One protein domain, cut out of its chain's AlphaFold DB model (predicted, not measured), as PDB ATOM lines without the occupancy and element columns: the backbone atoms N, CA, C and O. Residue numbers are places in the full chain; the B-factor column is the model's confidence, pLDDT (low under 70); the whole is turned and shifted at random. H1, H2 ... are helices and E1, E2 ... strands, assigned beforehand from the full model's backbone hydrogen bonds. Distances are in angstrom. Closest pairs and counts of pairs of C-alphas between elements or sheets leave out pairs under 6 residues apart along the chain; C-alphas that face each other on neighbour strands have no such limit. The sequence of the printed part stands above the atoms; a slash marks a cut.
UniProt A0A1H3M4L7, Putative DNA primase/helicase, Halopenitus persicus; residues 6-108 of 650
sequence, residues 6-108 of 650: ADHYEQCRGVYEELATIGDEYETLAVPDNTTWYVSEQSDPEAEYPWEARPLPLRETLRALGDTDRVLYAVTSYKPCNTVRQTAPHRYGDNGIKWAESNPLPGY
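Overview. This is residues 6 to 108 of the 650 residues of the protein "Putative DNA primase/helicase" of Halopenitus persicus (UniProt A0A1H3M4L7). Reading from the first residue, you meet a short helical arm, H1 and H2, at one end of the longest axis; a strongly twisted four-stranded sheet made of two hairpins, E2 with E3 and E6 with E7, takes up the other end. In the middle, the two-stranded sheet of E1 and E4 and the short helix H3 join these ends, while E5 turns away from E4 and leads into the short helix H4. The printed part has 103 residues, with four named helices and seven named strands in the order H1 H2 E1 E2 E3 H3 E4 E5 H4 E6 E7. The large sheet runs E2, E3, E6, E7, all antiparallel, and the class is mixed, helices and strands. The whole is compact, with a radius of gyration of the C-alphas of 14.5 A and spans of 42 by 28 by 21 A.

Along the chain. Find C-alpha 6 at (174.590, 189.563, 137.931); from there H1 runs to residue 11, 8.7 A, and H2 takes residues 13 to 19, 10.0 A. Next come E1, residues 30 to 32, 6.2 A; E2, residues 38 to 42, 12.9 A; and E3, residues 51 to 55, 13.5 A. H3 is residues 58 to 61, 5.1 A. E4, residues 72 to 75, 10.3 A, runs on at 71 degrees into E5, residues 77 to 80, 10.6 A. H4 is residues 81 to 84, 5.2 A. E6 begins at C-alpha 88, (190.128, 178.628, 162.019), and spans 15.4 A to residue 93; E7, residues 96 to 99, 9.9 A, ends at C-alpha 99, (196.197, 182.029, 160.999).

Arrangement. In the hairpin E2 and E3, look at N 39 and O 54, 2.9 A apart. E6 is staggered: residues 88 to 90 pair with E3, with N 88 and O 53 at 2.8 A, and residues 90 to 93 with E7, with N 93 and O 96 at 2.8 A. Antiparallel E1 and E4 have N 31 and O 73 at 3.0 A. E5 pairs with no named strand, but residues 79 to 80 pair with residues 26 to 27. H2 and H3 only just touch, with 3 pairs of C-alphas within 8 A, the closest Glu 17 and Arg 59 at 6.5 A. The closest C-alphas of E1 and H3 are Ala 30 and Leu 58, 4.5 A. H1 and H3 are apart. Every O i to N i+4 pair is within hydrogen-bond range in H1 and H2; H3 and H4 are too short for one, and their single O i to N i+3 pair is within range in H3 but not in H4.

Size, cuts and confidence. The two C-alphas farthest apart are those of Gln 11 and Glu 46, 42.5 A. The printed part has no cut and no long link. Mean pLDDT of the printed part is 89.2; look for values under 70 at residues 64 to 67.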
ATOM      1  N   ALA A   6     175.417 190.058 136.836       83.88
ATOM      2  CA  ALA A   6     174.590 189.563 137.931       83.88
ATOM      3  C   ALA A   6     173.327 188.832 137.438       83.88
ATOM      4  O   ALA A   6     173.019 187.750 137.933       83.88
ATOM      5  N   ASP A   7     172.617 189.379 136.438       88.75
ATOM      6  CA  ASP A   7     171.428 188.724 135.866       88.75
ATOM      7  C   ASP A   7     171.785 187.383 135.203       88.75
ATOM      8  O   ASP A   7     171.025 186.422 135.305       88.75
ATOM      9  N   HIS A   8     172.949 187.311 134.546       92.44
ATOM     10  CA  HIS A   8     173.454 186.086 133.919       92.44
ATOM     11  C   HIS A   8     173.734 184.988 134.951       92.44
ATOM     12  O   HIS A   8     173.252 183.863 134.810       92.44
ATOM     13  N   TYR A   9     174.465 185.308 136.022       91.12
ATOM     14  CA  TYR A   9     174.740 184.328 137.076       91.12
ATOM     15  C   TYR A   9     173.474 183.897 137.822       91.12
ATOM     16  O   TYR A   9     173.361 182.728 138.191       91.12
ATOM     17  N   GLU A  10     172.496 184.794 137.988       90.50
ATOM     18  CA  GLU A  10     171.192 184.438 138.552       90.50
ATOM     19  C   GLU A  10     170.413 183.482 137.635       90.50
ATOM     20  O   GLU A  10     169.858 182.496 138.116       90.50
ATOM     21  N   GLN A  11     170.421 183.713 136.316       92.75
ATOM     22  CA  GLN A  11     169.824 182.795 135.335       92.75
ATOM     23  C   GLN A  11     170.471 181.402 135.397       92.75
ATOM     24  O   GLN A  11     169.775 180.392 135.306       92.75
ATOM     25  N   CYS A  12     171.787 181.338 135.609       94.62
ATOM     26  CA  CYS A  12     172.549 180.088 135.659       94.62
ATOM     27  C   CYS A  12     172.550 179.407 137.041       94.62
ATOM     28  O   CYS A  12     173.172 178.356 137.191       94.62
ATOM     29  N   ARG A  13     171.857 179.954 138.053       94.69
ATOM     30  CA  ARG A  13     171.864 179.457 139.447       94.69
ATOM     31  C   ARG A  13     171.689 177.939 139.550       94.69
ATOM     32  O   ARG A  13     172.431 177.293 140.283       94.69
ATOM     33  N   GLY A  14     170.739 177.381 138.798       96.38
ATOM     34  CA  GLY A  14     170.435 175.948 138.825       96.38
ATOM     35  C   GLY A  14     171.589 175.052 138.361       96.38
ATOM     36  O   GLY A  14     171.667 173.916 138.805       96.38
ATOM     37  N   VAL A  15     172.500 175.551 137.519       97.94
ATOM     38  CA  VAL A  15     173.709 174.823 137.095       97.94
ATOM     39  C   VAL A  15     174.676 174.685 138.268       97.94
ATOM     40  O   VAL A  15     175.181 173.602 138.553       97.94
ATOM     41  N   TYR A  16     174.901 175.783 138.988       96.62
ATOM     42  CA  TYR A  16     175.819 175.811 140.122       96.62
ATOM     43  C   TYR A  16     175.270 175.070 141.346       96.62
ATOM     44  O   TYR A  16     176.052 174.578 142.152       96.62
ATOM     45  N   GLU A  17     173.944 174.970 141.489       96.00
ATOM     46  CA  GLU A  17     173.306 174.123 142.506       96.00
ATOM     47  C   GLU A  17     173.651 172.641 142.309       96.00
ATOM     48  O   GLU A  17     174.043 171.996 143.282       96.00
ATOM     49  N   GLU A  18     173.575 172.131 141.074       97.31
ATOM     50  CA  GLU A  18     173.962 170.745 140.752       97.31
ATOM     51  C   GLU A  18     175.479 170.536 140.871       97.31
ATOM     52  O   GLU A  18     175.936 169.502 141.356       97.31
ATOM     53  N   LEU A  19     176.277 171.533 140.468       98.00
ATOM     54  CA  LEU A  19     177.740 171.460 140.531       98.00
ATOM     55  C   LEU A  19     178.280 171.511 141.964       98.00
ATOM     56  O   LEU A  19     179.352 170.989 142.247       98.00
ATOM     57  N   ALA A  20     177.582 172.185 142.878       96.88
ATOM     58  CA  ALA A  20     178.118 172.466 144.204       96.88
ATOM     59  C   ALA A  20     178.377 171.211 145.042       96.88
ATOM     60  O   ALA A  20     179.169 171.284 145.988       96.88
ATOM     61  N   THR A  21     177.719 170.091 144.733       96.69
ATOM     62  CA  THR A  21     177.751 168.897 145.575       96.69
ATOM     63  C   THR A  21     177.648 167.590 144.819       96.69
ATOM     64  O   THR A  21     176.908 167.490 143.850       96.69
ATOM     65  N   ILE A  22     178.304 166.563 145.361       96.88
ATOM     66  CA  ILE A  22     178.053 165.164 145.016       96.88
ATOM     67  C   ILE A  22     177.167 164.582 146.119       96.88
ATOM     68  O   ILE A  22     177.602 164.415 147.261       96.88
ATOM     69  N   GLY A  23     175.903 164.317 145.786       91.62
ATOM     70  CA  GLY A  23     174.887 163.982 146.785       91.62
ATOM     71  C   GLY A  23     174.685 165.100 147.816       91.62
ATOM     72  O   GLY A  23     174.826 166.281 147.509       91.62
ATOM     73  N   ASP A  24     174.365 164.722 149.054       89.81
ATOM     74  CA  ASP A  24     174.142 165.669 150.157       89.81
ATOM     75  C   ASP A  24     175.347 165.802 151.107       89.81
ATOM     76  O   ASP A  24     175.326 166.629 152.023       89.81
ATOM     77  N   GLU A  25     176.387 164.989 150.904       93.19
ATOM     78  CA  GLU A  25     177.471 164.787 151.874       93.19
ATOM     79  C   GLU A  25     178.772 165.499 151.501       93.19
ATOM     80  O   GLU A  25     179.545 165.867 152.394       93.19
ATOM     81  N   TYR A  26     179.005 165.719 150.204       96.75
ATOM     82  CA  TYR A  26     180.258 166.264 149.696       96.75
ATOM     83  C   TYR A  26     180.030 167.559 148.929       96.75
ATOM     84  O   TYR A  26     179.156 167.631 148.068       96.75
ATOM     85  N   GLU A  27     180.852 168.570 149.199       96.06
ATOM     86  CA  GLU A  27     180.765 169.885 148.568       96.06
ATOM     87  C   GLU A  27     182.102 170.345 147.982       96.06
ATOM     88  O   GLU A  27     183.177 169.998 148.482       96.06
ATOM     89  N   THR A  28     182.025 171.117 146.896       97.12
ATOM     90  CA  THR A  28     183.181 171.807 146.311       97.12
ATOM     91  C   THR A  28     183.255 173.266 146.774       97.12
ATOM     92  O   THR A  28     182.299 173.842 147.306       97.12
ATOM     93  N   LEU A  29     184.425 173.868 146.579       95.56
ATOM     94  CA  LEU A  29     184.724 175.250 146.932       95.56
ATOM     95  C   LEU A  29     184.547 176.174 145.726       95.56
ATOM     96  O   LEU A  29     184.580 175.730 144.576       95.56
ATOM     97  N   ALA A  30     184.395 177.464 146.004       91.12
ATOM     98  CA  ALA A  30     184.367 178.507 144.991       91.12
ATOM     99  C   ALA A  30     185.368 179.616 145.294       91.12
ATOM    100  O   ALA A  30     185.646 179.924 146.453       91.12
ATOM    101  N   VAL A  31     185.854 180.245 144.226       87.12
ATOM    102  CA  VAL A  31     186.767 181.387 144.293       87.12
ATOM    103  C   VAL A  31     186.259 182.463 143.324       87.12
ATOM    104  O   VAL A  31     186.723 182.545 142.189       87.12
ATOM    105  N   PRO A  32     185.253 183.271 143.703       83.12
ATOM    106  CA  PRO A  32     184.740 184.316 142.822       83.12
ATOM    107  C   PRO A  32     185.837 185.349 142.528       83.12
ATOM    108  O   PRO A  32     186.506 185.847 143.438       83.12
ATOM    109  N   ASP A  33     186.057 185.627 141.245       78.06
ATOM    110  CA  ASP A  33     187.017 186.602 140.712       78.06
ATOM    111  C   ASP A  33     188.465 186.434 141.210       78.06
ATOM    112  O   ASP A  33     189.253 187.379 141.183       78.06
ATOM    113  N   ASN A  34     188.836 185.235 141.677       75.25
ATOM    114  CA  ASN A  34     190.115 184.976 142.351       75.25
ATOM    115  C   ASN A  34     190.368 185.875 143.581       75.25
ATOM    116  O   ASN A  34     191.516 186.143 143.933       75.25
ATOM    117  N   THR A  35     189.309 186.355 144.243       74.69
ATOM    118  CA  THR A  35     189.419 187.362 145.317       74.69
ATOM    119  C   THR A  35     189.585 186.766 146.710       74.69
ATOM    120  O   THR A  35     190.346 187.297 147.521       74.69
ATOM    121  N   THR A  36     188.884 185.673 147.020       80.00
ATOM    122  CA  THR A  36     188.932 185.040 148.342       80.00
ATOM    123  C   THR A  36     188.615 183.552 148.279       80.00
ATOM    124  O   THR A  36     187.812 183.100 147.468       80.00
ATOM    125  N   TRP A  37     189.230 182.813 149.199       86.38
ATOM    126  CA  TRP A  37     188.973 181.399 149.474       86.38
ATOM    127  C   TRP A  37     188.060 181.180 150.683       86.38
ATOM    128  O   TRP A  37     187.671 180.047 150.960       86.38
ATOM    129  N   TYR A  38     187.765 182.240 151.439       88.56
ATOM    130  CA  TYR A  38     187.222 182.128 152.786       88.56
ATOM    131  C   TYR A  38     186.021 183.037 153.021       88.56
ATOM    132  O   TYR A  38     185.982 184.176 152.548       88.56
ATOM    133  N   VAL A  39     185.102 182.547 153.852       88.25
ATOM    134  CA  VAL A  39     184.105 183.356 154.559       88.25
ATOM    135  C   VAL A  39     184.672 183.672 155.936       88.25
ATOM    136  O   VAL A  39     185.041 182.752 156.663       88.25
ATOM    137  N   SER A  40     184.763 184.958 156.276       89.75
ATOM    138  CA  SER A  40     185.348 185.455 157.526       89.75
ATOM    139  C   SER A  40     184.305 186.220 158.340       89.75
ATOM    140  O   SER A  40     183.647 187.121 157.818       89.75
ATOM    141  N   GLU A  41     184.170 185.879 159.620       91.50
ATOM    142  CA  GLU A  41     183.285 186.541 160.578       91.50
ATOM    143  C   GLU A  41     184.081 186.989 161.811       91.50
ATOM    144  O   GLU A  41     184.992 186.300 162.271       91.50
ATOM    145  N   GLN A  42     183.764 188.168 162.353       90.56
ATOM    146  CA  GLN A  42     184.416 188.654 163.568       90.56
ATOM    147  C   GLN A  42     183.848 187.911 164.783       90.56
ATOM    148  O   GLN A  42     182.655 188.030 165.063       90.56
ATOM    149  N   SER A  43     184.693 187.171 165.502       85.44
ATOM    150  CA  SER A  43     184.288 186.357 166.652       85.44
ATOM    151  C   SER A  43     184.463 187.116 167.972       85.44
ATOM    152  O   SER A  43     183.483 187.336 168.687       85.44
ATOM    153  N   ASP A  44     185.681 187.581 168.268       87.00
ATOM    154  CA  ASP A  44     186.014 188.354 169.472       87.00
ATOM    155  C   ASP A  44     186.988 189.503 169.143       87.00
ATOM    156  O   ASP A  44     188.177 189.259 168.941       87.00
ATOM    157  N   PRO A  45     186.537 190.771 169.122       86.25
ATOM    158  CA  PRO A  45     187.376 191.909 168.754       86.25
ATOM    159  C   PRO A  45     188.560 192.161 169.702       86.25
ATOM    160  O   PRO A  45     189.471 192.894 169.315       86.25
ATOM    161  N   GLU A  46     188.550 191.612 170.921       89.56
ATOM    162  CA  GLU A  46     189.634 191.790 171.897       89.56
ATOM    163  C   GLU A  46     190.680 190.661 171.855       89.56
ATOM    164  O   GLU A  46     191.745 190.790 172.466       89.56
ATOM    165  N   ALA A  47     190.419 189.577 171.117       90.12
ATOM    166  CA  ALA A  47     191.350 188.465 170.963       90.12
ATOM    167  C   ALA A  47     192.536 188.815 170.042       90.12
ATOM    168  O   ALA A  47     192.441 189.663 169.154       90.12
ATOM    169  N   GLU A  48     193.667 188.114 170.210       91.12
ATOM    170  CA  GLU A  48     194.827 188.270 169.313       91.12
ATOM    171  C   GLU A  48     194.477 187.930 167.851       91.12
ATOM    172  O   GLU A  48     194.990 188.563 166.922       91.12
ATOM    173  N   TYR A  49     193.580 186.959 167.669       92.94
ATOM    174  CA  TYR A  49     193.018 186.525 166.395       92.94
ATOM    175  C   TYR A  49     191.501 186.772 166.424       92.94
ATOM    176  O   TYR A  49     190.750 185.877 166.805       92.94
ATOM    177  N   PRO A  50     191.049 187.999 166.101       93.12
ATOM    178  CA  PRO A  50     189.678 188.426 166.377       93.12
ATOM    179  C   PRO A  50     188.638 187.944 165.357       93.12
ATOM    180  O   PRO A  50     187.462 188.294 165.461       93.12
ATOM    181  N   TRP A  51     189.066 187.188 164.347       94.44
ATOM    182  CA  TRP A  51     188.221 186.687 163.271       94.44
ATOM    183  C   TRP A  51     188.278 185.169 163.217       94.44
ATOM    184  O   TRP A  51     189.322 184.577 163.475       94.44
ATOM    185  N   GLU A  52     187.192 184.547 162.790       95.19
ATOM    186  CA  GLU A  52     187.154 183.144 162.398       95.19
ATOM    187  C   GLU A  52     186.819 183.052 160.918       95.19
ATOM    188  O   GLU A  52     185.960 183.776 160.417       95.19
ATOM    189  N   ALA A  53     187.524 182.184 160.200       93.44
ATOM    190  CA  ALA A  53     187.245 181.940 158.797       93.44
ATOM    191  C   ALA A  53     187.146 180.453 158.506       93.44
ATOM    192  O   ALA A  53     187.821 179.646 159.133       93.44
ATOM    193  N   ARG A  54     186.326 180.115 157.518       93.56
ATOM    194  CA  ARG A  54     186.220 178.779 156.928       93.56
ATOM    195  C   ARG A  54     186.279 178.880 155.405       93.56
ATOM    196  O   ARG A  54     186.026 179.970 154.880       93.56
ATOM    197  N   PRO A  55     186.599 177.791 154.691       94.19
ATOM    198  CA  PRO A  55     186.535 177.767 153.235       94.19
ATOM    199  C   PRO A  55     185.163 178.214 152.716       94.19
ATOM    200  O   PRO A  55     184.141 177.987 153.367       94.19
ATOM    201  N   LEU A  56     185.143 178.854 151.547       90.94
ATOM    202  CA  LEU A  56     183.929 179.289 150.859       90.94
ATOM    203  C   LEU A  56     183.387 178.151 149.970       90.94
ATOM    204  O   LEU A  56     183.951 177.899 148.901       90.94
ATOM    205  N   PRO A  57     182.307 177.445 150.365       93.38
ATOM    206  CA  PRO A  57     181.691 176.441 149.507       93.38
ATOM    207  C   PRO A  57     180.943 177.107 148.349       93.38
ATOM    208  O   PRO A  57     180.279 178.132 148.536       93.38
ATOM    209  N   LEU A  58     180.947 176.474 147.169       93.00
ATOM    210  CA  LEU A  58     180.231 176.986 145.991       93.00
ATOM    211  C   LEU A  58     178.742 177.218 146.281       93.00
ATOM    212  O   LEU A  58     178.178 178.238 145.886       93.00
ATOM    213  N   ARG A  59     178.129 176.317 147.058       88.50
ATOM    214  CA  ARG A  59     176.729 176.406 147.493       88.50
ATOM    215  C   ARG A  59     176.404 177.702 148.247       88.50
ATOM    216  O   ARG A  59     175.276 178.183 148.184       88.50
ATOM    217  N   GLU A  60     177.358 178.261 148.984       83.94
ATOM    218  CA  GLU A  60     177.154 179.503 149.733       83.94
ATOM    219  C   GLU A  60     177.336 180.738 148.857       83.94
ATOM    220  O   GLU A  60     176.540 181.676 148.974       83.94
ATOM    221  N   THR A  61     178.277 180.694 147.907       80.38
ATOM    222  CA  THR A  61     178.444 181.732 146.878       80.38
ATOM    223  C   THR A  61     177.152 181.962 146.093       80.38
ATOM    224  O   THR A  61     176.875 183.091 145.706       80.38
ATOM    225  N   LEU A  62     176.276 180.953 145.969       78.12
ATOM    226  CA  LEU A  62     174.947 181.085 145.348       78.12
ATOM    227  C   LEU A  62     174.094 182.219 145.937       78.12
ATOM    228  O   LEU A  62     173.244 182.782 145.247       78.12
ATOM    229  N   ARG A  63     174.276 182.560 147.216       72.19
ATOM    230  CA  ARG A  63     173.531 183.650 147.872       72.19
ATOM    231  C   ARG A  63     174.064 185.036 147.511       72.19
ATOM    232  O   ARG A  63     173.333 186.007 147.675       72.19
ATOM    233  N   ALA A  64     175.297 185.098 147.019       67.50
ATOM    234  CA  ALA A  64     176.045 186.305 146.692       67.50
ATOM    235  C   ALA A  64     176.533 186.311 145.228       67.50
ATOM    236  O   ALA A  64     177.464 187.030 144.891       67.50
ATOM    237  N   LEU A  65     175.907 185.537 144.329       68.38
ATOM    238  CA  LEU A  65     176.284 185.504 142.904       68.38
ATOM    239  C   LEU A  65     176.220 186.887 142.245       68.38
ATOM    240  O   LEU A  65     177.014 187.179 141.360       68.38
ATOM    241  N   GLY A  66     175.308 187.748 142.705       62.22
ATOM    242  CA  GLY A  66     175.210 189.134 142.242       62.22
ATOM    243  C   GLY A  66     176.407 190.016 142.618       62.22
ATOM    244  O   GLY A  66     176.551 191.084 142.030       62.22
ATOM    245  N   ASP A  67     177.253 189.565 143.549       67.25
ATOM    246  CA  ASP A  67     178.493 190.231 143.957       67.25
ATOM    247  C   ASP A  67     179.719 189.699 143.184       67.25
ATOM    248  O   ASP A  67     180.830 190.168 143.411       67.25
ATOM    249  N   THR A  68     179.541 188.718 142.284       74.31
ATOM    250  CA  THR A  68     180.604 188.278 141.363       74.31
ATOM    251  C   THR A  68     180.755 189.317 140.256       74.31
ATOM    252  O   THR A  68     179.829 189.537 139.470       74.31
ATOM    253  N   ASP A  69     181.926 189.945 140.182       78.94
ATOM    254  CA  ASP A  69     182.226 191.008 139.225       78.94
ATOM    255  C   ASP A  69     182.291 190.452 137.802       78.94
ATOM    256  O   ASP A  69     181.801 191.086 136.856       78.94
ATOM    257  N   ARG A  70     182.897 189.268 137.624       86.62
ATOM    258  CA  ARG A  70     182.987 188.646 136.305       86.62
ATOM    259  C   ARG A  70     183.075 187.130 136.301       86.62
ATOM    260  O   ARG A  70     182.263 186.523 135.615       86.62
ATOM    261  N   VAL A  71     184.041 186.506 136.965       89.12
ATOM    262  CA  VAL A  71     184.374 185.085 136.768       89.12
ATOM    263  C   VAL A  71     184.083 184.276 138.024       89.12
ATOM    264  O   VAL A  71     184.633 184.550 139.086       89.12
ATOM    265  N   LEU A  72     183.286 183.219 137.891       91.38
ATOM    266  CA  LEU A  72     183.083 182.240 138.954       91.38
ATOM    267  C   LEU A  72     183.987 181.020 138.741       91.38
ATOM    268  O   LEU A  72     183.802 180.261 137.786       91.38
ATOM    269  N   TYR A  73     184.936 180.812 139.653       92.75
ATOM    270  CA  TYR A  73     185.741 179.594 139.695       92.75
ATOM    271  C   TYR A  73     185.165 178.592 140.693       92.75
ATOM    272  O   TYR A  73     184.759 178.966 141.797       92.75
ATOM    273  N   ALA A  74     185.177 177.320 140.307       95.75
ATOM    274  CA  ALA A  74     184.934 176.172 141.171       95.75
ATOM    275  C   ALA A  74     186.229 175.363 141.332       95.75
ATOM    276  O   ALA A  74     187.175 175.522 140.558       95.75
ATOM    277  N   VAL A  75     186.273 174.490 142.336       95.56
ATOM    278  CA  VAL A  75     187.397 173.569 142.549       95.56
ATOM    279  C   VAL A  75     187.059 172.176 142.022       95.56
ATOM    280  O   VAL A  75     185.920 171.722 142.127       95.56
ATOM    281  N   THR A  76     188.039 171.483 141.440       94.62
ATOM    282  CA  THR A  76     187.837 170.167 140.797       94.62
ATOM    283  C   THR A  76     187.497 169.040 141.779       94.62
ATOM    284  O   THR A  76     186.955 168.013 141.376       94.62
ATOM    285  N   SER A  77     187.786 169.221 143.070       96.31
ATOM    286  CA  SER A  77     187.612 168.204 144.108       96.31
ATOM    287  C   SER A  77     186.531 168.550 145.140       96.31
ATOM    288  O   SER A  77     186.304 169.715 145.488       96.31
ATOM    289  N   TYR A  78     185.926 167.502 145.693       97.94
ATOM    290  CA  TYR A  78     184.813 167.524 146.634       97.94
ATOM    291  C   TYR A  78     185.254 166.971 147.984       97.94
ATOM    292  O   TYR A  78     186.005 165.995 148.059       97.94
ATOM    293  N   LYS A  79     184.774 167.600 149.054       96.50
ATOM    294  CA  LYS A  79     185.162 167.293 150.431       96.50
ATOM    295  C   LYS A  79     183.925 167.105 151.299       96.50
ATOM    296  O   LYS A  79     182.890 167.704 150.996       96.50
ATOM    297  N   PRO A  80     184.010 166.335 152.392       95.75
ATOM    298  CA  PRO A  80     182.925 166.236 153.356       95.75
ATOM    299  C   PRO A  80     182.460 167.616 153.842       95.75
ATOM    300  O   PRO A  80     183.272 168.462 154.231       95.75
ATOM    301  N   CYS A  81     181.144 167.840 153.862       94.50
ATOM    302  CA  CYS A  81     180.556 169.112 154.294       94.50
ATOM    303  C   CYS A  81     180.981 169.527 155.714       94.50
ATOM    304  O   CYS A  81     180.999 170.709 156.043       94.50
ATOM    305  N   ASN A  82     181.268 168.572 156.605       93.25
ATOM    306  CA  ASN A  82     181.739 168.884 157.956       93.25
ATOM    307  C   ASN A  82     183.154 169.480 157.947       93.25
ATOM    308  O   ASN A  82     183.390 170.412 158.709       93.25
ATOM    309  N   THR A  83     184.053 169.000 157.083       92.31
ATOM    310  CA  THR A  83     185.408 169.539 156.928       92.31
ATOM    311  C   THR A  83     185.368 170.962 156.384       92.31
ATOM    312  O   THR A  83     185.985 171.855 156.952       92.31
ATOM    313  N   VAL A  84     184.583 171.215 155.336       92.94
ATOM    314  CA  VAL A  84     184.467 172.552 154.720       92.94
ATOM    315  C   VAL A  84     183.855 173.589 155.677       92.94
ATOM    316  O   VAL A  84     184.081 174.790 155.542       92.94
ATOM    317  N   ARG A  85     183.108 173.141 156.692       92.50
ATOM    318  CA  ARG A  85     182.527 174.008 157.728       92.50
ATOM    319  C   ARG A  85     183.460 174.290 158.904       92.50
ATOM    320  O   ARG A  85     183.073 175.076 159.769       92.50
ATOM    321  N   GLN A  86     184.641 173.674 158.967       92.25
ATOM    322  CA  GLN A  86     185.596 173.932 160.045       92.25
ATOM    323  C   GLN A  86     186.124 175.364 159.954       92.25
ATOM    324  O   GLN A  86     186.553 175.815 158.890       92.25
ATOM    325  N   THR A  87     186.069 176.084 161.074       94.31
ATOM    326  CA  THR A  87     186.608 177.437 161.187       94.31
ATOM    327  C   THR A  87     187.995 177.413 161.818       94.31
ATOM    328  O   THR A  87     188.292 176.586 162.679       94.31
ATOM    329  N   ALA A  88     188.841 178.351 161.403       94.25
ATOM    330  CA  ALA A  88     190.128 178.628 162.019       94.25
ATOM    331  C   ALA A  88     190.221 180.114 162.421       94.25
ATOM    332  O   ALA A  88     189.845 180.996 161.630       94.25
ATOM    333  N   PRO A  89     190.738 180.423 163.625       95.44
ATOM    334  CA  PRO A  89     190.987 181.795 164.042       95.44
ATOM    335  C   PRO A  89     192.089 182.456 163.209       95.44
ATOM    336  O   PRO A  89     193.131 181.856 162.922       95.44
ATOM    337  N   HIS A  90     191.890 183.723 162.854       93.56
ATOM    338  CA  HIS A  90     192.860 184.516 162.112       93.56
ATOM    339  C   HIS A  90     192.807 186.012 162.440       93.56
ATOM    340  O   HIS A  90     191.930 186.529 163.135       93.56
ATOM    341  N   ARG A  91     193.791 186.730 161.899       92.81
ATOM    342  CA  ARG A  91     193.818 188.190 161.812       92.81
ATOM    343  C   ARG A  91     194.299 188.619 160.435       92.81
ATOM    344  O   ARG A  91     195.093 187.922 159.802       92.81
ATOM    345  N   TYR A  92     193.877 189.795 159.997       86.31
ATOM    346  CA  TYR A  92     194.442 190.421 158.806       86.31
ATOM    347  C   TYR A  92     195.826 190.994 159.131       86.31
ATOM    348  O   TYR A  92     195.986 191.755 160.086       86.31
ATOM    349  N   GLY A  93     196.835 190.594 158.364       81.31
ATOM    350  CA  GLY A  93     198.161 191.200 158.358       81.31
ATOM    351  C   GLY A  93     198.421 191.964 157.060       81.31
ATOM    352  O   GLY A  93     197.616 191.933 156.133       81.31
ATOM    353  N   ASP A  94     199.589 192.603 156.978       76.88
ATOM    354  CA  ASP A  94     199.964 193.454 155.837       76.88
ATOM    355  C   ASP A  94     200.009 192.703 154.490       76.88
ATOM    356  O   ASP A  94     199.788 193.303 153.443       76.88
ATOM    357  N   ASN A  95     200.249 191.386 154.525       71.25
ATOM    358  CA  ASN A  95     200.377 190.518 153.348       71.25
ATOM    359  C   ASN A  95     199.276 189.438 153.281       71.25
ATOM    360  O   ASN A  95     199.514 188.355 152.753       71.25
ATOM    361  N   GLY A  96     198.095 189.693 153.856       77.88
ATOM    362  CA  GLY A  96     196.960 188.762 153.834       77.88
ATOM    363  C   GLY A  96     196.621 188.155 155.197       77.88
ATOM    364  O   GLY A  96     196.929 188.723 156.247       77.88
ATOM    365  N   ILE A  97     195.933 187.014 155.186       83.81
ATOM    366  CA  ILE A  97     195.429 186.361 156.400       83.81
ATOM    367  C   ILE A  97     196.576 185.682 157.166       83.81
ATOM    368  O   ILE A  97     197.336 184.901 156.600       83.81
ATOM    369  N   LYS A  98     196.679 185.956 158.472       91.06
ATOM    370  CA  LYS A  98     197.546 185.228 159.409       91.06
ATOM    371  C   LYS A  98     196.699 184.350 160.320       91.06
ATOM    372  O   LYS A  98     195.925 184.874 161.121       91.06
ATOM    373  N   TRP A  99     196.881 183.043 160.199       92.56
ATOM    374  CA  TRP A  99     196.197 182.029 160.999       92.56
ATOM    375  C   TRP A  99     196.837 181.875 162.378       92.56
ATOM    376  O   TRP A  99     198.034 182.123 162.531       92.56
ATOM    377  N   ALA A 100     196.037 181.486 163.371       91.12
ATOM    378  CA  ALA A 100     196.535 181.181 164.711       91.12
ATOM    379  C   ALA A 100     197.387 179.901 164.737       91.12
ATOM    380  O   ALA A 100     198.427 179.877 165.391       91.12
ATOM    381  N   GLU A 101     196.960 178.875 163.997       90.31
ATOM    382  CA  GLU A 101     197.650 177.584 163.879       90.31
ATOM    383  C   GLU A 101     197.897 177.254 162.402       90.31
ATOM    384  O   GLU A 101     198.994 177.469 161.889       90.31
ATOM    385  N   SER A 102     196.856 176.813 161.693       87.31
ATOM    386  CA  SER A 102     196.886 176.489 160.267       87.31
ATOM    387  C   SER A 102     195.687 177.094 159.536       87.31
ATOM    388  O   SER A 102     194.722 177.562 160.146       87.31
ATOM    389  N   ASN A 103     195.774 177.140 158.205       90.00
ATOM    390  CA  ASN A 103     194.639 177.547 157.387       90.00
ATOM    391  C   ASN A 103     193.593 176.413 157.334       90.00
ATOM    392  O   ASN A 103     193.977 175.246 157.378       90.00
ATOM    393  N   PRO A 104     192.294 176.730 157.212       91.81
ATOM    394  CA  PRO A 104     191.227 175.737 157.251       91.81
ATOM    395  C   PRO A 104     190.922 175.127 155.871       91.81
ATOM    396  O   PRO A 104     189.875 174.500 155.718       91.81
ATOM    397  N   LEU A 105     191.757 175.335 154.837       90.81
ATOM    398  CA  LEU A 105     191.528 174.679 153.547       90.81
ATOM    399  C   LEU A 105     191.757 173.169 153.684       90.81
ATOM    400  O   LEU A 105     192.802 172.761 154.188       90.81
ATOM    401  N   PRO A 106     190.824 172.337 153.191       91.06
ATOM    402  CA  PRO A 106     190.988 170.891 153.219       91.06
ATOM    403  C   PRO A 106     192.226 170.435 152.431       91.06
ATOM    404  O   PRO A 106     192.411 170.844 151.278       91.06
ATOM    405  N   GLY A 107     193.037 169.570 153.044       91.06
ATOM    406  CA  GLY A 107     194.136 168.847 152.403       91.06
ATOM    407  C   GLY A 107     193.707 167.529 151.744       91.06
ATOM    408  O   GLY A 107     192.517 167.258 151.558       91.06
ATOM    409  N   TYR A 108     194.683 166.697 151.372       91.94
ATOM    410  CA  TYR A 108     194.449 165.410 150.693       91.94
ATOM    411  C   TYR A 108     193.783 164.375 151.612       91.94
ATOM    412  O   TYR A 108     192.935 163.607 151.165       91.94
TER     413      TYR A 108